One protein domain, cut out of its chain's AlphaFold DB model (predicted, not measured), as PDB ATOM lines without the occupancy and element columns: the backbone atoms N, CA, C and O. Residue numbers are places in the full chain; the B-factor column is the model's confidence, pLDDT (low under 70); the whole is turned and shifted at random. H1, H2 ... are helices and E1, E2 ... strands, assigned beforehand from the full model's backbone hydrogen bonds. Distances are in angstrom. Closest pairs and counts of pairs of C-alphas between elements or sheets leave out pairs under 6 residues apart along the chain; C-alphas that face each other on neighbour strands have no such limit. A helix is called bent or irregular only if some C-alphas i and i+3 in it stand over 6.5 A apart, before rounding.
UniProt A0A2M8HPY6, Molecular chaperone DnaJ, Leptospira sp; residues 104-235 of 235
ATOM      1  N   ILE A 104     -96.537 462.137  19.768       86.19
ATOM      2  CA  ILE A 104     -96.114 462.159  21.168       86.19
ATOM      3  C   ILE A 104     -96.818 461.010  21.916       86.19
ATOM      4  O   ILE A 104     -98.049 460.892  21.837       86.19
ATOM      5  N   PRO A 105     -96.081 460.155  22.649       86.00
ATOM      6  CA  PRO A 105     -96.669 459.071  23.420       86.00
ATOM      7  C   PRO A 105     -97.519 459.609  24.575       86.00
ATOM      8  O   PRO A 105     -97.186 460.605  25.220       86.00
ATOM      9  N   HIS A 106     -98.603 458.899  24.893       82.25
ATOM     10  CA  HIS A 106     -99.558 459.301  25.933       82.25
ATOM     11  C   HIS A 106     -98.919 459.467  27.322       82.25
ATOM     12  O   HIS A 106     -99.390 460.280  28.109       82.25
ATOM     13  N   SER A 107     -97.825 458.754  27.616       84.44
ATOM     14  CA  SER A 107     -97.073 458.880  28.874       84.44
ATOM     15  C   SER A 107     -96.486 460.278  29.101       84.44
ATOM     16  O   SER A 107     -96.292 460.681  30.247       84.44
ATOM     17  N   ARG A 108     -96.229 461.034  28.026       85.62
ATOM     18  CA  ARG A 108     -95.681 462.399  28.073       85.62
ATOM     19  C   ARG A 108     -96.754 463.490  28.067       85.62
ATOM     20  O   ARG A 108     -96.423 464.670  28.170       85.62
ATOM     21  N   ILE A 109     -98.027 463.105  27.985       86.94
ATOM     22  CA  ILE A 109     -99.181 464.003  28.068       86.94
ATOM     23  C   ILE A 109     -99.736 463.908  29.490       86.94
ATOM     24  O   ILE A 109    -100.565 463.059  29.814       86.94
ATOM     25  N   VAL A 110     -99.254 464.788  30.361       85.75
ATOM     26  CA  VAL A 110     -99.581 464.779  31.786       85.75
ATOM     27  C   VAL A 110    -100.710 465.764  32.047       85.75
ATOM     28  O   VAL A 110    -100.574 466.970  31.848       85.75
ATOM     29  N   PHE A 111    -101.847 465.277  32.531       82.06
ATOM     30  CA  PHE A 111    -102.886 466.169  33.030       82.06
ATOM     31  C   PHE A 111    -102.406 466.805  34.325       82.06
ATOM     32  O   PHE A 111    -101.972 466.117  35.246       82.06
ATOM     33  N   ALA A 112    -102.501 468.127  34.411       73.38
ATOM     34  CA  ALA A 112    -102.118 468.848  35.606       73.38
ATOM     35  C   ALA A 112    -103.010 468.337  36.754       73.38
ATOM     36  O   ALA A 112    -104.219 468.592  36.716       73.38
ATOM     37  N   HIS A 113    -102.410 467.637  37.727       67.06
ATOM     38  CA  HIS A 113    -103.064 466.807  38.749       67.06
ATOM     39  C   HIS A 113    -104.438 467.312  39.205       67.06
ATOM     40  O   HIS A 113    -104.657 468.499  39.486       67.06
ATOM     41  N   SER A 114    -105.395 466.391  39.260       57.22
ATOM     42  CA  SER A 114    -106.752 466.683  39.699       57.22
ATOM     43  C   SER A 114    -106.762 467.117  41.167       57.22
ATOM     44  O   SER A 114    -105.933 466.712  41.978       57.22
ATOM     45  N   VAL A 115    -107.765 467.914  41.544       53.47
ATOM     46  CA  VAL A 115    -108.028 468.314  42.943       53.47
ATOM     47  C   VAL A 115    -108.060 467.108  43.897       53.47
ATOM     48  O   VAL A 115    -107.694 467.229  45.059       53.47
ATOM     49  N   THR A 116    -108.456 465.938  43.394       51.56
ATOM     50  CA  THR A 116    -108.498 464.681  44.143       51.56
ATOM     51  C   THR A 116    -107.118 464.119  44.490       51.56
ATOM     52  O   THR A 116    -106.984 463.510  45.541       51.56
ATOM     53  N   GLU A 117    -106.089 464.331  43.671       57.00
ATOM     54  CA  GLU A 117    -104.719 463.872  43.955       57.00
ATOM     55  C   GLU A 117    -104.012 464.790  44.956       57.00
ATOM     56  O   GLU A 117    -103.380 464.313  45.892       57.00
ATOM     57  N   TYR A 118    -104.243 466.102  44.870       59.53
ATOM     58  CA  TYR A 118    -103.803 467.045  45.906       59.53
ATOM     59  C   TYR A 118    -104.501 466.818  47.254       59.53
ATOM     60  O   TYR A 118    -103.882 466.982  48.303       59.53
ATOM     61  N   ALA A 119    -105.775 466.410  47.236       53.69
ATOM     62  CA  ALA A 119    -106.480 465.981  48.442       53.69
ATOM     63  C   ALA A 119    -105.887 464.688  49.028       53.69
ATOM     64  O   ALA A 119    -105.788 464.578  50.246       53.69
ATOM     65  N   LYS A 120    -105.439 463.743  48.187       54.31
ATOM     66  CA  LYS A 120    -104.752 462.514  48.630       54.31
ATOM     67  C   LYS A 120    -103.379 462.782  49.258       54.31
ATOM     68  O   LYS A 120    -103.013 462.078  50.186       54.31
ATOM     69  N   ILE A 121    -102.652 463.798  48.790       57.62
ATOM     70  CA  ILE A 121    -101.332 464.195  49.327       57.62
ATOM     71  C   ILE A 121    -101.479 465.151  50.541       57.62
ATOM     72  O   ILE A 121    -100.503 465.679  51.058       57.62
ATOM     73  N   GLY A 122    -102.703 465.394  51.034       53.00
ATOM     74  CA  GLY A 122    -102.946 466.180  52.254       53.00
ATOM     75  C   GLY A 122    -102.808 467.700  52.095       53.00
ATOM     76  O   GLY A 122    -102.884 468.433  53.077       53.00
ATOM     77  N   LEU A 123    -102.658 468.196  50.864       55.88
ATOM     78  CA  LEU A 123    -102.449 469.619  50.559       55.88
ATOM     79  C   LEU A 123    -103.751 470.387  50.260       55.88
ATOM     80  O   LEU A 123    -103.706 471.573  49.936       55.88
ATOM     81  N   MET A 124    -104.924 469.745  50.355       54.03
ATOM     82  CA  MET A 124    -106.229 470.384  50.112       54.03
ATOM     83  C   MET A 124    -107.218 470.124  51.253       54.03
ATOM     84  O   MET A 124    -107.464 468.983  51.637       54.03
ATOM     85  N   ARG A 125    -107.856 471.192  51.749       53.50
ATOM     86  CA  ARG A 125    -108.975 471.120  52.705       53.50
ATOM     87  C   ARG A 125    -110.282 470.707  52.001       53.50
ATOM     88  O   ARG A 125    -110.479 470.953  50.809       53.50
ATOM     89  N   LYS A 126    -111.209 470.090  52.740       46.31
ATOM     90  CA  LYS A 126    -112.529 469.650  52.243       46.31
ATOM     91  C   LYS A 126    -113.363 470.868  51.795       46.31
ATOM     92  O   LYS A 126    -113.528 471.803  52.567       46.31
ATOM     93  N   GLY A 127    -113.879 470.865  50.559       58.25
ATOM     94  CA  GLY A 127    -114.785 471.910  50.031       58.25
ATOM     95  C   GLY A 127    -114.251 472.775  48.878       58.25
ATOM     96  O   GLY A 127    -114.999 473.581  48.326       58.25
ATOM     97  N   TYR A 128    -112.994 472.597  48.463       59.88
ATOM     98  CA  TYR A 128    -112.388 473.405  47.398       59.88
ATOM     99  C   TYR A 128    -112.853 472.976  45.999       59.88
ATOM    100  O   TYR A 128    -112.835 471.794  45.647       59.88
ATOM    101  N   ARG A 129    -113.252 473.948  45.167       57.22
ATOM    102  CA  ARG A 129    -113.662 473.716  43.772       57.22
ATOM    103  C   ARG A 129    -112.456 473.893  42.841       57.22
ATOM    104  O   ARG A 129    -111.516 474.614  43.149       57.22
ATOM    105  N   MET A 130    -112.490 473.303  41.640       53.66
ATOM    106  CA  MET A 130    -111.388 473.428  40.658       53.66
ATOM    107  C   MET A 130    -110.999 474.877  40.313       53.66
ATOM    108  O   MET A 130    -109.850 475.125  39.962       53.66
ATOM    109  N   LYS A 131    -111.931 475.834  40.418       57.53
ATOM    110  CA  LYS A 131    -111.657 477.266  40.212       57.53
ATOM    111  C   LYS A 131    -110.679 477.848  41.245       57.53
ATOM    112  O   LYS A 131    -109.939 478.769  40.918       57.53
ATOM    113  N   ASP A 132    -110.626 477.265  42.441       59.16
ATOM    114  CA  ASP A 132    -109.809 477.736  43.560       59.16
ATOM    115  C   ASP A 132    -108.362 477.209  43.474       59.16
ATOM    116  O   ASP A 132    -107.471 477.714  44.153       59.16
ATOM    117  N   ARG A 133    -108.094 476.250  42.570       61.97
ATOM    118  CA  ARG A 133    -106.770 475.647  42.331       61.97
ATOM    119  C   ARG A 133    -105.702 476.677  41.945       61.97
ATOM    120  O   ARG A 133    -104.568 476.586  42.416       61.97
ATOM    121  N   ARG A 134    -106.055 477.655  41.098       60.00
ATOM    122  CA  ARG A 134    -105.111 478.665  40.581       60.00
ATOM    123  C   ARG A 134    -104.516 479.532  41.688       60.00
ATOM    124  O   ARG A 134    -103.338 479.852  41.627       60.00
ATOM    125  N   LYS A 135    -105.327 479.884  42.691       57.28
ATOM    126  CA  LYS A 135    -104.945 480.805  43.771       57.28
ATOM    127  C   LYS A 135    -103.869 480.224  44.696       57.28
ATOM    128  O   LYS A 135    -103.117 480.986  45.280       57.28
ATOM    129  N   TRP A 136    -103.797 478.897  44.807       57.81
ATOM    130  CA  TRP A 136    -102.949 478.218  45.792       57.81
ATOM    131  C   TRP A 136    -101.794 477.421  45.184       57.81
ATOM    132  O   TRP A 136    -100.738 477.337  45.792       57.81
ATOM    133  N   THR A 137    -101.965 476.849  43.987       64.50
ATOM    134  CA  THR A 137    -100.906 476.038  43.348       64.50
ATOM    135  C   THR A 137    -100.012 476.836  42.401       64.50
ATOM    136  O   THR A 137     -98.988 476.323  41.967       64.50
ATOM    137  N   GLY A 138    -100.421 478.045  41.993       66.25
ATOM    138  CA  GLY A 138     -99.739 478.814  40.943       66.25
ATOM    139  C   GLY A 138     -99.829 478.195  39.535       66.25
ATOM    140  O   GLY A 138     -99.356 478.784  38.567       66.25
ATOM    141  N   ILE A 139    -100.468 477.028  39.381       70.12
ATOM    142  CA  ILE A 139    -100.570 476.315  38.104       70.12
ATOM    143  C   ILE A 139    -101.709 476.903  37.260       70.12
ATOM    144  O   ILE A 139    -102.883 476.857  37.640       70.12
ATOM    145  N   ASN A 140    -101.366 477.421  36.077       76.69
ATOM    146  CA  ASN A 140    -102.312 478.019  35.123       76.69
ATOM    147  C   ASN A 140    -102.500 477.188  33.837       76.69
ATOM    148  O   ASN A 140    -103.024 477.702  32.852       76.69
ATOM    149  N   TYR A 141    -102.094 475.919  33.832       83.81
ATOM    150  CA  TYR A 141    -102.284 475.002  32.705       83.81
ATOM    151  C   TYR A 141    -103.095 473.767  33.122       83.81
ATOM    152  O   TYR A 141    -103.204 473.444  34.305       83.81
ATOM    153  N   ASP A 142    -103.704 473.104  32.141       80.69
ATOM    154  CA  ASP A 142    -104.558 471.929  32.329       80.69
ATOM    155  C   ASP A 142    -103.867 470.634  31.905       80.69
ATOM    156  O   ASP A 142    -104.068 469.596  32.531       80.69
ATOM    157  N   VAL A 143    -103.067 470.702  30.844       86.56
ATOM    158  CA  VAL A 143    -102.281 469.590  30.307       86.56
ATOM    159  C   VAL A 143    -100.859 470.087  30.118       86.56
ATOM    160  O   VAL A 143    -100.663 471.196  29.631       86.56
ATOM    161  N   GLU A 144     -99.883 469.295  30.524       88.12
ATOM    162  CA  GLU A 144     -98.477 469.486  30.211       88.12
ATOM    163  C   GLU A 144     -98.062 468.430  29.190       88.12
ATOM    164  O   GLU A 144     -98.266 467.237  29.402       88.12
ATOM    165  N   ILE A 145     -97.503 468.877  28.073       90.19
ATOM    166  CA  ILE A 145     -96.925 468.009  27.055       90.19
ATOM    167  C   ILE A 145     -95.414 468.127  27.175       90.19
ATOM    168  O   ILE A 145     -94.861 469.221  27.041       90.19
ATOM    169  N   ARG A 146     -94.769 466.994  27.447       90.62
ATOM    170  CA  ARG A 146     -93.318 466.885  27.579       90.62
ATOM    171  C   ARG A 146     -92.708 466.481  26.243       90.62
ATOM    172  O   ARG A 146     -93.051 465.434  25.691       90.62
ATOM    173  N   ILE A 147     -91.834 467.327  25.722       88.69
ATOM    174  CA  ILE A 147     -91.234 467.191  24.395       88.69
ATOM    175  C   ILE A 147     -89.727 467.037  24.574       88.69
ATOM    176  O   ILE A 147     -89.139 467.719  25.412       88.69
ATOM    177  N   GLU A 148     -89.106 466.137  23.821       88.00
ATOM    178  CA  GLU A 148     -87.650 465.985  23.853       88.00
ATOM    179  C   GLU A 148     -86.977 467.034  22.948       88.00
ATOM    180  O   GLU A 148     -87.557 467.428  21.932       88.00
ATOM    181  N   PRO A 149     -85.758 467.501  23.274       84.44
ATOM    182  CA  PRO A 149     -85.050 468.495  22.461       84.44
ATOM    183  C   PRO A 149     -84.917 468.106  20.979       84.44
ATOM    184  O   PRO A 149     -85.101 468.948  20.098       84.44
ATOM    185  N   ASP A 150     -84.698 466.821  20.694       83.38
ATOM    186  CA  ASP A 150     -84.515 466.290  19.334       83.38
ATOM    187  C   ASP A 150     -85.804 466.320  18.493       83.38
ATOM    188  O   ASP A 150     -85.784 466.257  17.260       83.38
ATOM    189  N   GLU A 151     -86.956 466.440  19.153       82.81
ATOM    190  CA  GLU A 151     -88.283 466.420  18.542       82.81
ATOM    191  C   GLU A 151     -88.773 467.816  18.136       82.81
ATOM    192  O   GLU A 151     -89.708 467.932  17.346       82.81
ATOM    193  N   VAL A 152     -88.127 468.881  18.624       81.88
ATOM    194  CA  VAL A 152     -88.516 470.283  18.368       81.88
ATOM    195  C   VAL A 152     -88.467 470.636  16.875       81.88
ATOM    196  O   VAL A 152     -89.224 471.487  16.406       81.88
ATOM    197  N   SER A 153     -87.588 469.968  16.125       80.25
ATOM    198  CA  SER A 153     -87.410 470.152  14.681       80.25
ATOM    199  C   SER A 153     -88.504 469.490  13.829       80.25
ATOM    200  O   SER A 153     -88.640 469.815  12.649       80.25
ATOM    201  N   LYS A 154     -89.300 468.585  14.413       83.62
ATOM    202  CA  LYS A 154     -90.330 467.791  13.726       83.62
ATOM    203  C   LYS A 154     -91.719 468.398  13.942       83.62
ATOM    204  O   LYS A 154     -91.929 469.232  14.821       83.62
ATOM    205  N   ILE A 155     -92.697 467.969  13.147       83.06
ATOM    206  CA  ILE A 155     -94.107 468.273  13.420       83.06
ATOM    207  C   ILE A 155     -94.567 467.305  14.507       83.06
ATOM    208  O   ILE A 155     -94.443 466.096  14.340       83.06
ATOM    209  N   LEU A 156     -95.084 467.804  15.628       87.19
ATOM    210  CA  LEU A 156     -95.474 466.941  16.744       87.19
ATOM    211  C   LEU A 156     -96.984 466.806  16.828       87.19
ATOM    212  O   LEU A 156     -97.689 467.799  16.974       87.19
ATOM    213  N   ARG A 157     -97.483 465.575  16.801       88.94
ATOM    214  CA  ARG A 157     -98.903 465.272  16.971       88.94
ATOM    215  C   ARG A 157     -99.174 464.819  18.398       88.94
ATOM    216  O   ARG A 157     -98.694 463.773  18.830       88.94
ATOM    217  N   ALA A 158     -99.961 465.597  19.131       88.44
ATOM    218  CA  ALA A 158    -100.389 465.282  20.487       88.44
ATOM    219  C   ALA A 158    -101.846 464.808  20.501       88.44
ATOM    220  O   ALA A 158    -102.757 465.551  20.134       88.44
ATOM    221  N   ASN A 159    -102.063 463.585  20.988       88.62
ATOM    222  CA  ASN A 159    -103.390 462.995  21.156       88.62
ATOM    223  C   ASN A 159    -103.824 463.111  22.619       88.62
ATOM    224  O   ASN A 159    -103.404 462.333  23.470       88.62
ATOM    225  N   ILE A 160    -104.664 464.097  22.925       88.19
ATOM    226  CA  ILE A 160    -105.076 464.403  24.298       88.19
ATOM    227  C   ILE A 160    -106.458 463.790  24.570       88.19
ATOM    228  O   ILE A 160    -107.451 464.283  24.026       88.19
ATOM    229  N   PRO A 161    -106.581 462.756  25.422       83.94
ATOM    230  CA  PRO A 161    -107.874 462.170  25.755       83.94
ATOM    231  C   PRO A 161    -108.672 463.115  26.661       83.94
ATOM    232  O   PRO A 161    -108.358 463.305  27.834       83.94
ATOM    233  N   LEU A 162    -109.735 463.717  26.134       84.56
ATOM    234  CA  LEU A 162    -110.594 464.633  26.878       84.56
ATOM    235  C   LEU A 162    -111.948 463.999  27.186       84.56
ATOM    236  O   LEU A 162    -112.533 463.269  26.385       84.56
ATOM    237  N   THR A 163    -112.488 464.338  28.356       81.50
ATOM    238  CA  THR A 163    -113.838 463.924  28.745       81.50
ATOM    239  C   THR A 163    -114.890 464.784  28.044       81.50
ATOM    240  O   THR A 163    -114.898 466.016  28.134       81.50
ATOM    241  N   VAL A 164    -115.809 464.119  27.353       84.69
ATOM    242  CA  VAL A 164    -116.928 464.725  26.629       84.69
ATOM    243  C   VAL A 164    -118.257 464.292  27.237       84.69
ATOM    244  O   VAL A 164    -118.366 463.243  27.879       84.69
ATOM    245  N   ARG A 165    -119.287 465.115  27.031       84.25
ATOM    246  CA  ARG A 165    -120.676 464.726  27.280       84.25
ATOM    247  C   ARG A 165    -121.332 464.435  25.941       84.25
ATOM    248  O   ARG A 165    -121.349 465.292  25.057       84.25
ATOM    249  N   LYS A 166    -121.856 463.223  25.806       87.75
ATOM    250  CA  LYS A 166    -122.653 462.798  24.659       87.75
ATOM    251  C   LYS A 166    -124.121 462.851  25.059       87.75
ATOM    252  O   LYS A 166    -124.488 462.254  26.066       87.75
ATOM    253  N   LEU A 167    -124.944 463.587  24.323       85.44
ATOM    254  CA  LEU A 167    -126.386 463.617  24.568       85.44
ATOM    255  C   LEU A 167    -127.007 462.252  24.261       85.44
ATOM    256  O   LEU A 167    -126.512 461.512  23.406       85.44
ATOM    257  N   CYS A 168    -128.083 461.918  24.975       84.31
ATOM    258  CA  CYS A 168    -128.864 460.727  24.675       84.31
ATOM    259  C   CYS A 168    -129.402 460.833  23.239       84.31
ATOM    260  O   CYS A 168    -130.039 461.835  22.924       84.31
ATOM    261  N   PRO A 169    -129.171 459.838  22.365       84.62
ATOM    262  CA  PRO A 169    -129.608 459.917  20.972       84.62
ATOM    263  C   PRO A 169    -131.134 459.908  20.819       84.62
ATOM    264  O   PRO A 169    -131.628 460.349  19.791       84.62
ATOM    265  N   ILE A 170    -131.862 459.416  21.829       85.38
ATOM    266  CA  ILE A 170    -133.323 459.283  21.795       85.38
ATOM    267  C   ILE A 170    -134.000 460.528  22.370       85.38
ATOM    268  O   ILE A 170    -134.765 461.178  21.672       85.38
ATOM    269  N   CYS A 171    -133.706 460.896  23.622       86.94
ATOM    270  CA  CYS A 171    -134.387 462.030  24.256       86.94
ATOM    271  C   CYS A 171    -133.669 463.372  24.103       86.94
ATOM    272  O   CYS A 171    -134.220 464.387  24.512       86.94
ATOM    273  N   LEU A 172    -132.422 463.389  23.617       83.25
ATOM    274  CA  LEU A 172    -131.578 464.588  23.506       83.25
ATOM    275  C   LEU A 172    -131.411 465.388  24.814       83.25
ATOM    276  O   LEU A 172    -130.918 466.514  24.797       83.25
ATOM    277  N   GLY A 173    -131.754 464.785  25.954       82.38
ATOM    278  CA  GLY A 173    -131.732 465.425  27.268       82.38
ATOM    279  C   GLY A 173    -133.059 466.016  27.738       82.38
ATOM    280  O   GLY A 173    -133.080 466.607  28.812       82.38
ATOM    281  N   SER A 174    -134.144 465.854  26.981       86.00
ATOM    282  CA  SER A 174    -135.443 466.467  27.283       86.00
ATOM    283  C   SER A 174    -136.363 465.614  28.158       86.00
ATOM    284  O   SER A 174    -137.290 466.156  28.747       86.00
ATOM    285  N   ASP A 175    -136.130 464.302  28.251       82.56
ATOM    286  CA  ASP A 175    -137.041 463.369  28.927       82.56
ATOM    287  C   ASP A 175    -136.408 462.726  30.171       82.56
ATOM    288  O   ASP A 175    -135.370 462.057  30.094       82.56
ATOM    289  N   ILE A 176    -137.079 462.930  31.309       85.00
ATOM    290  CA  ILE A 176    -136.711 462.461  32.652       85.00
ATOM    291  C   ILE A 176    -137.062 460.974  32.840       85.00
ATOM    292  O   ILE A 176    -136.439 460.302  33.655       85.00
ATOM    293  N   HIS A 177    -137.988 460.420  32.054       87.94
ATOM    294  CA  HIS A 177    -138.380 459.005  32.116       87.94
ATOM    295  C   HIS A 177    -137.883 458.206  30.901       87.94
ATOM    296  O   HIS A 177    -138.387 457.126  30.597       87.94
ATOM    297  N   CYS A 178    -136.861 458.716  30.210       83.12
ATOM    298  CA  CYS A 178    -136.344 458.102  28.995       83.12
ATOM    299  C   CYS A 178    -135.787 456.694  29.255       83.12
ATOM    300  O   CYS A 178    -134.800 456.531  29.976       83.12
ATOM    301  N   SER A 179    -136.344 455.700  28.562       86.31
ATOM    302  CA  SER A 179    -135.977 454.280  28.670       86.31
ATOM    303  C   SER A 179    -134.525 453.964  28.295       86.31
ATOM    304  O   SER A 179    -133.962 452.991  28.783       86.31
ATOM    305  N   SER A 180    -133.886 454.790  27.460       86.81
ATOM    306  CA  SER A 180    -132.486 454.586  27.069       86.81
ATOM    307  C   SER A 180    -131.488 455.125  28.093       86.81
ATOM    308  O   SER A 180    -130.480 454.473  28.347       86.81
ATOM    309  N   CYS A 181    -131.739 456.306  28.669       84.81
ATOM    310  CA  CYS A 181    -130.781 456.973  29.563       84.81
ATOM    311  C   CYS A 181    -131.177 456.965  31.044       84.81
ATOM    312  O   CYS A 181    -130.406 457.462  31.872       84.81
ATOM    313  N   GLY A 182    -132.368 456.459  31.375       83.94
ATOM    314  CA  GLY A 182    -132.931 456.478  32.725       83.94
ATOM    315  C   GLY A 182    -133.087 457.896  33.278       83.94
ATOM    316  O   GLY A 182    -132.771 458.134  34.437       83.94
ATOM    317  N   GLY A 183    -133.440 458.861  32.422       82.19
ATOM    318  CA  GLY A 183    -133.603 460.268  32.809       82.19
ATOM    319  C   GLY A 183    -132.331 461.114  32.892       82.19
ATOM    320  O   GLY A 183    -132.413 462.327  33.062       82.19
ATOM    321  N   ASN A 184    -131.138 460.532  32.722       84.31
ATOM    322  CA  ASN A 184    -129.878 461.288  32.810       84.31
ATOM    323  C   ASN A 184    -129.631 462.238  31.628       84.31
ATOM    324  O   ASN A 184    -128.778 463.130  31.706       84.31
ATOM    325  N   GLY A 185    -130.293 462.000  30.492       82.19
ATOM    326  CA  GLY A 185    -130.235 462.831  29.289       82.19
ATOM    327  C   GLY A 185    -128.889 462.872  28.549       82.19
ATOM    328  O   GLY A 185    -128.821 463.301  27.397       82.19
ATOM    329  N   SER A 186    -127.799 462.422  29.175       86.19
ATOM    330  CA  SER A 186    -126.444 462.443  28.628       86.19
ATOM    331  C   SER A 186    -125.543 461.383  29.263       86.19
ATOM    332  O   SER A 186    -125.710 461.013  30.423       86.19
ATOM    333  N   TYR A 187    -124.531 460.955  28.513       84.75
ATOM    334  CA  TYR A 187    -123.524 459.982  28.918       84.75
ATOM    335  C   TYR A 187    -122.135 460.624  28.953       84.75
ATOM    336  O   TYR A 187    -121.809 461.504  28.147       84.75
ATOM    337  N   LYS A 188    -121.292 460.173  29.885       81.12
ATOM    338  CA  LYS A 188    -119.864 460.509  29.881       81.12
ATOM    339  C   LYS A 188    -119.164 459.626  28.856       81.12
ATOM    340  O   LYS A 188    -119.386 458.422  28.823       81.12
ATOM    341  N   SER A 189    -118.306 460.223  28.047       82.38
ATOM    342  CA  SER A 189    -117.448 459.503  27.111       82.38
ATOM    343  C   SER A 189    -116.089 460.203  27.039       82.38
ATOM    344  O   SER A 189    -115.919 461.302  27.578       82.38
ATOM    345  N   SER A 190    -115.107 459.568  26.415       81.25
ATOM    346  CA  SER A 190    -113.794 460.142  26.132       81.25
ATOM    347  C   SER A 190    -113.623 460.292  24.624       81.25
ATOM    348  O   SER A 190    -114.006 459.416  23.851       81.25
ATOM    349  N   LYS A 191    -113.058 461.419  24.191       83.50
ATOM    350  CA  LYS A 191    -112.601 461.611  22.811       83.50
ATOM    351  C   LYS A 191    -111.207 462.213  22.809       83.50
ATOM    352  O   LYS A 191    -110.909 463.098  23.608       83.50
ATOM    353  N   ASN A 192    -110.384 461.744  21.879       84.75
ATOM    354  CA  ASN A 192    -109.040 462.263  21.686       84.75
ATOM    355  C   ASN A 192    -109.115 463.564  20.886       84.75
ATOM    356  O   ASN A 192    -109.675 463.602  19.790       84.75
ATOM    357  N   LEU A 193    -108.577 464.633  21.462       86.06
ATOM    358  CA  LEU A 193    -108.302 465.873  20.763       86.06
ATOM    359  C   LEU A 193    -106.913 465.755  20.140       86.06
ATOM    360  O   LEU A 193    -105.934 465.586  20.864       86.06
ATOM    361  N   ILE A 194    -106.852 465.829  18.815       86.06
ATOM    362  CA  ILE A 194    -105.605 465.770  18.055       86.06
ATOM    363  C   ILE A 194    -105.143 467.204  17.818       86.06
ATOM    364  O   ILE A 194    -105.921 468.032  17.338       86.06
ATOM    365  N   ILE A 195    -103.902 467.505  18.190       86.31
ATOM    366  CA  ILE A 195    -103.288 468.815  17.974       86.31
ATOM    367  C   ILE A 195    -101.933 468.601  17.322       86.31
ATOM    368  O   ILE A 195    -101.105 467.862  17.853       86.31
ATOM    369  N   ASP A 196    -101.706 469.307  16.220       85.50
ATOM    370  CA  ASP A 196    -100.426 469.326  15.527       85.50
ATOM    371  C   ASP A 196     -99.654 470.591  15.936       85.50
ATOM    372  O   ASP A 196    -100.112 471.723  15.759       85.50
ATOM    373  N   LEU A 197     -98.484 470.395  16.537       84.62
ATOM    374  CA  LEU A 197     -97.545 471.433  16.933       84.62
ATOM    375  C   LEU A 197     -96.504 471.578  15.827       84.62
ATOM    376  O   LEU A 197     -95.711 470.674  15.570       84.62
ATOM    377  N   LEU A 198     -96.518 472.733  15.167       80.94
ATOM    378  CA  LEU A 198     -95.556 473.045  14.116       80.94
ATOM    379  C   LEU A 198     -94.193 473.418  14.724       80.94
ATOM    380  O   LEU A 198     -94.165 474.130  15.738       80.94
ATOM    381  N   PRO A 199     -93.075 473.008  14.098       78.75
ATOM    382  CA  PRO A 199     -91.738 473.361  14.562       78.75
ATOM    383  C   PRO A 199     -91.556 474.885  14.588       78.75
ATOM    384  O   PRO A 199     -92.165 475.617  13.803       78.75
ATOM    385  N   ASN A 200     -90.741 475.375  15.525       72.06
ATOM    386  CA  ASN A 200     -90.418 476.798  15.735       72.06
ATOM    387  C   ASN A 200     -91.598 477.741  16.048       72.06
ATOM    388  O   ASN A 200     -91.400 478.948  16.186       72.06
ATOM    389  N   ARG A 201     -92.830 477.234  16.194       75.00
ATOM    390  CA  ARG A 201     -94.002 478.054  16.564       75.00
ATOM    391  C   ARG A 201     -94.262 478.139  18.061       75.00
ATOM    392  O   ARG A 201     -95.212 478.802  18.481       75.00
ATOM    393  N   TRP A 202     -93.449 477.467  18.861       78.44
ATOM    394  CA  TRP A 202     -93.632 477.396  20.296       78.44
ATOM    395  C   TRP A 202     -92.298 477.470  21.041       78.44
ATOM    396  O   TRP A 202     -91.243 477.170  20.487       78.44
ATOM    397  N   LYS A 203     -92.352 477.919  22.295       81.94
ATOM    398  CA  LYS A 203     -91.203 478.064  23.199       81.94
ATOM    399  C   LYS A 203     -91.353 477.150  24.413       81.94
ATOM    400  O   LYS A 203     -92.471 476.806  24.802       81.94
ATOM    401  N   ASN A 204     -90.232 476.809  25.050       86.69
ATOM    402  CA  ASN A 204     -90.252 476.075  26.312       86.69
ATOM    403  C   ASN A 204     -91.047 476.849  27.382       86.69
ATOM    404  O   ASN A 204     -90.861 478.054  27.553       86.69
ATOM    405  N   GLY A 205     -91.955 476.167  28.077       83.38
ATOM    406  CA  GLY A 205     -92.837 476.743  29.091       83.38
ATOM    407  C   GLY A 205     -94.030 477.531  28.540       83.38
ATOM    408  O   GLY A 205     -94.809 478.071  29.328       83.38
ATOM    409  N   GLN A 206     -94.211 477.604  27.216       86.69
ATOM    410  CA  GLN A 206     -95.329 478.325  26.615       86.69
ATOM    411  C   GLN A 206     -96.665 477.647  26.930       86.69
ATOM    412  O   GLN A 206     -96.800 476.426  26.857       86.69
ATOM    413  N   ILE A 207     -97.676 478.464  27.239       87.06
ATOM    414  CA  ILE A 207     -99.049 478.012  27.458       87.06
ATOM    415  C   ILE A 207     -99.889 478.359  26.227       87.06
ATOM    416  O   ILE A 207    -100.119 479.530  25.932       87.06
ATOM    417  N   LEU A 208    -100.365 477.335  25.527       86.25
ATOM    418  CA  LEU A 208    -101.320 477.441  24.431       86.25
ATOM    419  C   LEU A 208    -102.747 477.395  24.982       86.25
ATOM    420  O   LEU A 208    -103.108 476.471  25.711       86.25
ATOM    421  N   GLU A 209    -103.572 478.380  24.631       86.81
ATOM    422  CA  GLU A 209    -104.995 478.411  24.983       86.81
ATOM    423  C   GLU A 209    -105.836 478.044  23.757       86.81
ATOM    424  O   GLU A 209    -105.850 478.763  22.762       86.81
ATOM    425  N   LEU A 210    -106.542 476.916  23.831       85.38
ATOM    426  CA  LEU A 210    -107.390 476.401  22.758       85.38
ATOM    427  C   LEU A 210    -108.867 476.535  23.115       85.38
ATOM    428  O   LEU A 210    -109.305 476.109  24.188       85.38
ATOM    429  N   GLU A 211    -109.661 477.078  22.193       84.56
ATOM    430  CA  GLU A 211    -111.116 477.159  22.329       84.56
ATOM    431  C   GLU A 211    -111.792 475.864  21.859       84.56
ATOM    432  O   GLU A 211    -112.056 475.661  20.675       84.56
ATOM    433  N   LEU A 212    -112.154 475.006  22.811       82.06
ATOM    434  CA  LEU A 212    -112.866 473.753  22.549       82.06
ATOM    435  C   LEU A 212    -114.311 473.967  22.080       82.06
ATOM    436  O   LEU A 212    -114.897 473.062  21.499       82.06
ATOM    437  N   SER A 213    -114.897 475.150  22.293       74.38
ATOM    438  CA  SER A 213    -116.259 475.469  21.827       74.38
ATOM    439  C   SER A 213    -116.416 475.350  20.306       74.38
ATOM    440  O   SER A 213    -117.507 475.041  19.830       74.38
ATOM    441  N   ARG A 214    -115.333 475.596  19.553       70.75
ATOM    442  CA  ARG A 214    -115.303 475.478  18.086       70.75
ATOM    443  C   ARG A 214    -115.095 474.036  17.626       70.75
ATOM    444  O   ARG A 214    -115.417 473.700  16.493       70.75
ATOM    445  N   TYR A 215    -114.595 473.177  18.512       70.88
ATOM    446  CA  TYR A 215    -114.355 471.771  18.230       70.88
ATOM    447  C   TYR A 215    -115.576 470.961  18.671       70.88
ATOM    448  O   TYR A 215    -115.727 470.601  19.839       70.88
ATOM    449  N   ARG A 216    -116.487 470.682  17.734       67.69
ATOM    450  CA  ARG A 216    -117.599 469.746  17.944       67.69
ATOM    451  C   ARG A 216    -117.263 468.431  17.251       67.69
ATOM    452  O   ARG A 216    -117.359 468.381  16.030       67.69
ATOM    453  N   PRO A 217    -116.874 467.380  18.000       69.00
ATOM    454  CA  PRO A 217    -116.517 466.106  17.391       69.00
ATOM    455  C   PRO A 217    -117.679 465.505  16.600       69.00
ATOM    456  O   PRO A 217    -117.452 464.931  15.549       69.00
ATOM    457  N   ASP A 218    -118.908 465.649  17.111       74.94
ATOM    458  CA  ASP A 218    -120.152 465.257  16.444       74.94
ATOM    459  C   ASP A 218    -121.279 466.219  16.857       74.94
ATOM    460  O   ASP A 218    -121.151 466.952  17.842       74.94
ATOM    461  N   LYS A 219    -122.435 466.151  16.183       76.44
ATOM    462  CA  LYS A 219    -123.629 466.958  16.514       76.44
ATOM    463  C   LYS A 219    -124.136 466.761  17.953       76.44
ATOM    464  O   LYS A 219    -124.672 467.693  18.540       76.44
ATOM    465  N   LEU A 220    -123.953 465.567  18.523       76.94
ATOM    466  CA  LEU A 220    -124.460 465.183  19.852       76.94
ATOM    467  C   LEU A 220    -123.391 465.206  20.952       76.94
ATOM    468  O   LEU A 220    -123.693 464.936  22.116       76.94
ATOM    469  N   THR A 221    -122.143 465.505  20.597       80.25
ATOM    470  CA  THR A 221    -120.999 465.414  21.505       80.25
ATOM    471  C   THR A 221    -120.427 466.804  21.724       80.25
ATOM    472  O   THR A 221    -120.051 467.486  20.774       80.25
ATOM    473  N   HIS A 222    -120.312 467.224  22.981       79.12
ATOM    474  CA  HIS A 222    -119.661 468.484  23.327       79.12
ATOM    475  C   HIS A 222    -118.621 468.282  24.428       79.12
ATOM    476  O   HIS A 222    -118.794 467.476  25.350       79.12
ATOM    477  N   PHE A 223    -117.526 469.039  24.351       79.56
ATOM    478  CA  PHE A 223    -116.575 469.098  25.452       79.56
ATOM    479  C   PHE A 223    -117.205 469.813  26.640       79.56
ATOM    480  O   PHE A 223    -117.861 470.844  26.507       79.56
ATOM    481  N   LYS A 224    -116.967 469.275  27.837       73.44
ATOM    482  CA  LYS A 224    -117.453 469.877  29.083       73.44
ATOM    483  C   LYS A 224    -116.802 471.238  29.357       73.44
ATOM    484  O   LYS A 224    -117.381 472.082  30.038       73.44
ATOM    485  N   LYS A 225    -115.580 471.435  28.861       74.62
ATOM    486  CA  LYS A 225    -114.785 472.642  29.069       74.62
ATOM    487  C   LYS A 225    -114.758 473.469  27.787       74.62
ATOM    488  O   LYS A 225    -114.576 472.913  26.714       74.62
ATOM    489  N   LYS A 226    -114.914 474.791  27.910       76.88
ATOM    490  CA  LYS A 226    -114.899 475.725  26.768       76.88
ATOM    491  C   LYS A 226    -113.490 476.043  26.266       76.88
ATOM    492  O   LYS A 226    -113.310 476.305  25.083       76.88
ATOM    493  N   LYS A 227    -112.508 476.046  27.172       83.25
ATOM    494  CA  LYS A 227    -111.113 476.383  26.883       83.25
ATOM    495  C   LYS A 227    -110.164 475.387  27.536       83.25
ATOM    496  O   LYS A 227    -110.403 474.992  28.681       83.25
ATOM    497  N   LEU A 228    -109.107 475.017  26.826       85.56
ATOM    498  CA  LEU A 228    -108.054 474.124  27.292       85.56
ATOM    499  C   LEU A 228    -106.722 474.866  27.277       85.56
ATOM    500  O   LEU A 228    -106.364 475.449  26.258       85.56
ATOM    501  N   LYS A 229    -106.000 474.844  28.397       87.06
ATOM    502  CA  LYS A 229    -104.656 475.417  28.495       87.06
ATOM    503  C   LYS A 229    -103.613 474.310  28.483       87.06
ATOM    504  O   LYS A 229    -103.604 473.473  29.383       87.06
ATOM    505  N   ILE A 230    -102.739 474.318  27.491       89.00
ATOM    506  CA  ILE A 230    -101.705 473.303  27.302       89.00
ATOM    507  C   ILE A 230    -100.350 473.961  27.509       89.00
ATOM    508  O   ILE A 230    -100.014 474.895  26.791       89.00
ATOM    509  N   LYS A 231     -99.579 473.487  28.481       89.75
ATOM    510  CA  LYS A 231     -98.187 473.880  28.672       89.75
ATOM    511  C   LYS A 231     -97.296 472.948  27.860       89.75
ATOM    512  O   LYS A 231     -97.434 471.732  27.963       89.75
ATOM    513  N   LEU A 232     -96.392 473.519  27.078       89.56
ATOM    514  CA  LEU A 232     -95.345 472.778  26.385       89.56
ATOM    515  C   LEU A 232     -94.060 472.899  27.198       89.56
ATOM    516  O   LEU A 232     -93.611 474.012  27.464       89.56
ATOM    517  N   SER A 233     -93.497 471.770  27.615       88.19
ATOM    518  CA  SER A 233     -92.260 471.718  28.393       88.19
ATOM    519  C   SER A 233     -91.247 470.869  27.639       88.19
ATOM    520  O   SER A 233     -91.536 469.719  27.312       88.19
ATOM    521  N   ILE A 234     -90.077 471.437  27.362       86.94
ATOM    522  CA  ILE A 234     -88.927 470.672  26.881       86.94
ATOM    523  C   ILE A 234     -88.307 469.991  28.104       86.94
ATOM    524  O   ILE A 234     -88.140 470.658  29.131       86.94
ATOM    525  N   LEU A 235     -88.089 468.677  28.011       83.06
ATOM    526  CA  LEU A 235     -87.452 467.866  29.054       83.06
ATOM    527  C   LEU A 235     -85.998 468.276  29.303       83.06
ATOM    528  O   LEU A 235     -85.334 468.710  28.335       83.06
TER     529      LEU A 235
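This is residues 104 to 235 of the 235 residues of the protein "Molecular chaperone DnaJ" of Leptospira sp (UniProt A0A2M8HPY6). A twisted four-stranded sheet, E1 E2 E7 E5, lies partly face to face with one half of a long bent hairpin, E3 and E4; the other half reaches past it, with short E6 beside E3 and a loop head, residues 168 to 185, at the tip. Short helices H1 and H2 make a loose arm away from both sheets. The 132 printed residues, under half in named elements, run E1 H1 H2 E2 E3 E4 E5 E6 E7, two helices and seven strands, class mixed. The first sheet is mixed, the second, E4 E3 E6, antiparallel; the whole is loose, radius of gyration of the C-alphas 17.8 A, spans 55 by 38 by 22 A.

Start at E7, residues 227 to 234, parallel to E2, residues 143 to 147, at 27 degrees; N 145 and O 231 are 2.9 A apart. E7's antiparallel neighbour is E5, residues 207 to 211, with N 208 and O 230 at 2.8 A. E1, residues 109 to 111, is antiparallel to E2, N 110 and O 144 at 2.8 A. In the hairpin of E3, residues 155 to 167, and E4, residues 186 to 197, find N 160 and O 193 at 2.8 A. E6, residues 221 to 223, is antiparallel to E3, N 165 and O 222 at 2.9 A. The closest C-alphas of E1 and E3, Ile 109 and Ile 160, are 7.0 A apart. H1, residues 115 to 120, and H2, residues 130 to 137, are close but not clearly touching, closest C-alphas Val 115 and Met 130 at 6.5 A; neither is on a sheet. H1 has each O i to N i+4 pair within hydrogen-bond range, H2 1 of 4, and 3 of 5 to N i+3.

Find C-alpha 155 at (-94.107, 468.273, 13.420); E3 runs 34.5 A, bending by 56 degrees at residue 163. E4 runs 32.4 A and bends by 51 degrees at residue 189. E7 runs 22.9 A to C-alpha 234 at (-88.927, 470.672, 26.881).

The C-alphas farthest apart, Asp 150 and His 177, stand 55.8 A apart. The printed part has no cut; the link E3 to E4 is long. Look for pLDDT under 70 at residues 113 to 138 and 216 to 217.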